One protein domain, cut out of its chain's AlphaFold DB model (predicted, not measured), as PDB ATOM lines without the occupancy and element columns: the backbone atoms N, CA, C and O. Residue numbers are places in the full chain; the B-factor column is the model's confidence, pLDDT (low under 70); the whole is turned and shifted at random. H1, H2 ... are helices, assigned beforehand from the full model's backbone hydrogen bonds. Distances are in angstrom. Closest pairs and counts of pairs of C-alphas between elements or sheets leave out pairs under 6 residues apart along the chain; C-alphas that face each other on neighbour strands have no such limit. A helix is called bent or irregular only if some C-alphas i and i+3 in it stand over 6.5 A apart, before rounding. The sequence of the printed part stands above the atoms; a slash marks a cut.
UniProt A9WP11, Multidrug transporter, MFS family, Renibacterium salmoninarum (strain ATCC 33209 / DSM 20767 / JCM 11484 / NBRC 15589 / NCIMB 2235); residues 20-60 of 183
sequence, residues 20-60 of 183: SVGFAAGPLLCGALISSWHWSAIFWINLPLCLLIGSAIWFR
ATOM      1  N   SER A  20      89.695  37.453 161.266       80.25
ATOM      2  CA  SER A  20      88.445  38.217 161.168       80.25
ATOM      3  C   SER A  20      87.529  37.715 160.050       80.25
ATOM      4  O   SER A  20      86.323  37.593 160.262       80.25
ATOM      5  N   VAL A  21      88.087  37.375 158.881       84.31
ATOM      6  CA  VAL A  21      87.309  36.792 157.771       84.31
ATOM      7  C   VAL A  21      86.722  35.442 158.178       84.31
ATOM      8  O   VAL A  21      85.543  35.193 157.930       84.31
ATOM      9  N   GLY A  22      87.504  34.601 158.863       79.62
ATOM     10  CA  GLY A  22      87.014  33.335 159.410       79.62
ATOM     11  C   GLY A  22      85.861  33.530 160.401       79.62
ATOM     12  O   GLY A  22      84.843  32.848 160.302       79.62
ATOM     13  N   PHE A  23      85.980  34.509 161.302       80.56
ATOM     14  CA  PHE A  23      84.924  34.851 162.260       80.56
ATOM     15  C   PHE A  23      83.625  35.318 161.587       80.56
ATOM     16  O   PHE A  23      82.545  34.926 162.021       80.56
ATOM     17  N   ALA A  24      83.715  36.125 160.525       81.00
ATOM     18  CA  ALA A  24      82.544  36.603 159.787       81.00
ATOM     19  C   ALA A  24      81.896  35.502 158.930       81.00
ATOM     20  O   ALA A  24      80.671  35.413 158.846       81.00
ATOM     21  N   ALA A  25      82.711  34.644 158.309       81.38
ATOM     22  CA  ALA A  25      82.233  33.552 157.466       81.38
ATOM     23  C   ALA A  25      81.641  32.388 158.278       81.38
ATOM     24  O   ALA A  25      80.754  31.695 157.783       81.38
ATOM     25  N   GLY A  26      82.103  32.185 159.518       78.25
ATOM     26  CA  GLY A  26      81.696  31.077 160.382       78.25
ATOM     27  C   GLY A  26      80.175  30.934 160.520       78.25
ATOM     28  O   GLY A  26      79.640  29.905 160.115       78.25
ATOM     29  N   PRO A  27      79.445  31.948 161.022       78.06
ATOM     30  CA  PRO A  27      77.994  31.869 161.182       78.06
ATOM     31  C   PRO A  27      77.234  31.654 159.869       78.06
ATOM     32  O   PRO A  27      76.249  30.921 159.856       78.06
ATOM     33  N   LEU A  28      77.697  32.249 158.764       79.25
ATOM     34  CA  LEU A  28      77.066  32.110 157.447       79.25
ATOM     35  C   LEU A  28      77.208  30.683 156.908       79.25
ATOM     36  O   LEU A  28      76.225  30.089 156.467       79.25
ATOM     37  N   LEU A  29      78.413  30.115 156.996       78.31
ATOM     38  CA  LEU A  29      78.685  28.738 156.591       78.31
ATOM     39  C   LEU A  29      77.960  27.740 157.498       78.31
ATOM     40  O   LEU A  29      77.326  26.817 156.995       78.31
ATOM     41  N   CYS A  30      77.992  27.947 158.818       71.44
ATOM     42  CA  CYS A  30      77.287  27.101 159.780       71.44
ATOM     43  C   CYS A  30      75.765  27.151 159.583       71.44
ATOM     44  O   CYS A  30      75.122  26.105 159.565       71.44
ATOM     45  N   GLY A  31      75.187  28.341 159.400       71.88
ATOM     46  CA  GLY A  31      73.751  28.515 159.174       71.88
ATOM     47  C   GLY A  31      73.284  27.883 157.864       71.88
ATOM     48  O   GLY A  31      72.289  27.157 157.854       71.88
ATOM     49  N   ALA A  32      74.039  28.082 156.779       75.75
ATOM     50  CA  ALA A  32      73.763  27.441 155.497       75.75
ATOM     51  C   ALA A  32      73.827  25.909 155.610       75.75
ATOM     52  O   ALA A  32      72.893  25.232 155.178       75.75
ATOM     53  N   LEU A  33      74.862  25.365 156.267       72.00
ATOM     54  CA  LEU A  33      75.006  23.920 156.462       72.00
ATOM     55  C   LEU A  33      73.820  23.321 157.214       72.00
ATOM     56  O   LEU A  33      73.240  22.361 156.720       72.00
ATOM     57  N   ILE A  34      73.441  23.907 158.355       72.75
ATOM     58  CA  ILE A  34      72.340  23.416 159.202       72.75
ATOM     59  C   ILE A  34      70.996  23.484 158.464       72.75
ATOM     60  O   ILE A  34      70.146  22.617 158.662       72.75
ATOM     61  N   SER A  35      70.799  24.492 157.606       69.00
ATOM     62  CA  SER A  35      69.560  24.642 156.831       69.00
ATOM     63  C   SER A  35      69.381  23.568 155.754       69.00
ATOM     64  O   SER A  35      68.253  23.202 155.435       69.00
ATOM     65  N   SER A  36      70.484  23.044 155.209       67.62
ATOM     66  CA  SER A  36      70.451  22.044 154.140       67.62
ATOM     67  C   SER A  36      70.638  20.616 154.646       67.62
ATOM     68  O   SER A  36      69.994  19.691 154.154       67.62
ATOM     69  N   TRP A  37      71.567  20.414 155.579       64.25
ATOM     70  CA  TRP A  37      72.057  19.113 156.017       64.25
ATOM     71  C   TRP A  37      71.980  19.076 157.545       64.25
ATOM     72  O   TRP A  37      72.387  20.014 158.222       64.25
ATOM     73  N   HIS A  38      71.429  17.988 158.083       68.38
ATOM     74  CA  HIS A  38      71.263  17.754 159.518       68.38
ATOM     75  C   HIS A  38      72.503  18.180 160.328       68.38
ATOM     76  O   HIS A  38      73.627  18.112 159.837       68.38
ATOM     77  N   TRP A  39      72.309  18.559 161.594       73.12
ATOM     78  CA  TRP A  39      73.340  19.082 162.512       73.12
ATOM     79  C   TRP A  39      74.693  18.332 162.511       73.12
ATOM     80  O   TRP A  39      75.731  18.926 162.805       73.12
ATOM     81  N   SER A  40      74.712  17.046 162.148       78.31
ATOM     82  CA  SER A  40      75.918  16.228 161.994       78.31
ATOM     83  C   SER A  40      76.882  16.728 160.906       78.31
ATOM     84  O   SER A  40      78.083  16.468 161.000       78.31
ATOM     85  N   ALA A  41      76.413  17.492 159.914       76.31
ATOM     86  CA  ALA A  41      77.245  18.090 158.864       76.31
ATOM     87  C   ALA A  41      78.347  19.016 159.418       76.31
ATOM     88  O   ALA A  41      79.419  19.131 158.822       76.31
ATOM     89  N   ILE A  42      78.124  19.611 160.596       75.31
ATOM     90  CA  ILE A  42      79.104  20.462 161.285       75.31
ATOM     91  C   ILE A  42      80.351  19.655 161.683       75.31
ATOM     92  O   ILE A  42      81.468  20.162 161.635       75.31
ATOM     93  N   PHE A  43      80.206  18.379 162.040       77.00
ATOM     94  CA  PHE A  43      81.353  17.529 162.381       77.00
ATOM     95  C   PHE A  43      82.098  17.067 161.130       77.00
ATOM     96  O   PHE A  43      83.329  17.063 161.102       77.00
ATOM     97  N   TRP A  44      81.355  16.751 160.069       81.06
ATOM     98  CA  TRP A  44      81.930  16.303 158.805       81.06
ATOM     99  C   TRP A  44      82.738  17.379 158.089       81.06
ATOM    100  O   TRP A  44      83.728  17.023 157.465       81.06
ATOM    101  N   ILE A  45      82.384  18.666 158.193       80.44
ATOM    102  CA  ILE A  45      83.165  19.751 157.570       80.44
ATOM    103  C   ILE A  45      84.475  20.049 158.314       80.44
ATOM    104  O   ILE A  45      85.458  20.456 157.694       80.44
ATOM    105  N   ASN A  46      84.528  19.800 159.627       80.00
ATOM    106  CA  ASN A  46      85.746  19.995 160.417       80.00
ATOM    107  C   ASN A  46      86.849  19.002 160.023       80.00
ATOM    108  O   ASN A  46      88.011  19.383 159.933       80.00
ATOM    109  N   LEU A  47      86.492  17.750 159.728       85.38
ATOM    110  CA  LEU A  47      87.444  16.698 159.359       85.38
ATOM    111  C   LEU A  47      88.342  17.046 158.143       85.38
ATOM    112  O   LEU A  47      89.567  16.999 158.284       85.38
ATOM    113  N   PRO A  48      87.800  17.433 156.966       83.75
ATOM    114  CA  PRO A  48      88.605  17.810 155.809       83.75
ATOM    115  C   PRO A  48      89.364  19.118 156.043       83.75
ATOM    116  O   PRO A  48      90.495  19.243 155.579       83.75
ATOM    117  N   LEU A  49      88.798  20.067 156.797       83.75
ATOM    118  CA  LEU A  49      89.495  21.299 157.178       83.75
ATOM    119  C   LEU A  49      90.729  21.003 158.038       83.75
ATOM    120  O   LEU A  49      91.813  21.505 157.741       83.75
ATOM    121  N   CYS A  50      90.599  20.151 159.058       84.62
ATOM    122  CA  CYS A  50      91.715  19.721 159.898       84.62
ATOM    123  C   CYS A  50      92.792  18.997 159.086       84.62
ATOM    124  O   CYS A  50      93.976  19.262 159.285       84.62
ATOM    125  N   LEU A  51      92.404  18.127 158.150       87.44
ATOM    126  CA  LEU A  51      93.350  17.440 157.268       87.44
ATOM    127  C   LEU A  51      94.070  18.412 156.327       87.44
ATOM    128  O   LEU A  51      95.286  18.322 156.162       87.44
ATOM    129  N   LEU A  52      93.352  19.362 155.730       88.00
ATOM    130  CA  LEU A  52      93.922  20.331 154.793       88.00
ATOM    131  C   LEU A  52      94.876  21.302 155.494       88.00
ATOM    132  O   LEU A  52      95.989  21.526 155.026       88.00
ATOM    133  N   ILE A  53      94.479  21.837 156.649       85.06
ATOM    134  CA  ILE A  53      95.327  22.735 157.442       85.06
ATOM    135  C   ILE A  53      96.505  21.959 158.040       85.06
ATOM    136  O   ILE A  53      97.643  22.413 157.955       85.06
ATOM    137  N   GLY A  54      96.254  20.774 158.604       84.94
ATOM    138  CA  GLY A  54      97.284  19.927 159.201       84.94
ATOM    139  C   GLY A  54      98.340  19.493 158.188       84.94
ATOM    140  O   GLY A  54      99.531  19.613 158.465       84.94
ATOM    141  N   SER A  55      97.926  19.076 156.989       83.44
ATOM    142  CA  SER A  55      98.854  18.751 155.899       83.44
ATOM    143  C   SER A  55      99.616  19.982 155.410       83.44
ATOM    144  O   SER A  55     100.833  19.917 155.258       83.44
ATOM    145  N   ALA A  56      98.952  21.129 155.238       83.88
ATOM    146  CA  ALA A  56      99.627  22.367 154.856       83.88
ATOM    147  C   ALA A  56     100.706  22.774 155.873       83.88
ATOM    148  O   ALA A  56     101.802  23.159 155.468       83.88
ATOM    149  N   ILE A  57     100.426  22.649 157.174       83.00
ATOM    150  CA  ILE A  57     101.403  22.894 158.245       83.00
ATOM    151  C   ILE A  57     102.538  21.868 158.170       83.00
ATOM    152  O   ILE A  57     103.703  22.262 158.193       83.00
ATOM    153  N   TRP A  58     102.219  20.581 158.028       82.31
ATOM    154  CA  TRP A  58     103.210  19.507 157.963       82.31
ATOM    155  C   TRP A  58     104.194  19.676 156.799       82.31
ATOM    156  O   TRP A  58     105.389  19.459 156.963       82.31
ATOM    157  N   PHE A  59     103.707  20.097 155.628       80.31
ATOM    158  CA  PHE A  59     104.543  20.247 154.435       80.31
ATOM    159  C   PHE A  59     105.256  21.599 154.325       80.31
ATOM    160  O   PHE A  59     106.271  21.680 153.637       80.31
ATOM    161  N   ARG A  60     104.734  22.674 154.936       76.12
ATOM    162  CA  ARG A  60     105.287  24.035 154.767       76.12
ATOM    163  C   ARG A  60     106.064  24.574 155.959       76.12
ATOM    164  O   ARG A  60     106.703  25.613 155.812       76.12
TER     165      ARG A  60
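AT A GLANCE: This is residues 20 to 60 of the 183 residues of the protein "Multidrug transporter, MFS family" of Renibacterium salmoninarum (strain ATCC 33209 / DSM 20767 / JCM 11484 / NBRC 15589 / NCIMB 2235) (UniProt A9WP11). Two helices, H1 and then H2, make an open V, a splayed helical hairpin that meets near its tight link and leaves both outer arms free. The printed part has 41 residues, is all helix with no named strand, and is loose, with a radius of gyration of the C-alphas of 12.2 A. Its C-alphas span 36 by 23 by 9 A, only just flat.

IN THESE COORDINATES: Find C-alpha 20 at (88.445, 38.217, 161.168); from there H1, residues 20 to 36, runs 25.2 A. It is only just irregular: C-alphas 24 and 27 are 6.7 A apart. H2, residues 41 to 60, runs 29.0 A to C-alpha 60 at (105.287, 24.035, 154.767).

HOW THE PARTS SIT: Look at residues 30 to 34 of H1, which alone touch H2, at its residues 41 to 42; the closest C-alphas, of Leu 33 and Ala 41, are 6.7 A apart. The helices run opposite ways at a tilt of 37 degrees, only just steep. O i to N i+4 pairs are within hydrogen-bond range in 11 of 13 for H1 and 13 of 16 for H2.

THE WHOLE: The C-alphas farthest apart, of Ser 35 and Arg 60, are 35.8 A apart. The printed part has no cut. Residues 35 to 38 are under pLDDT 70.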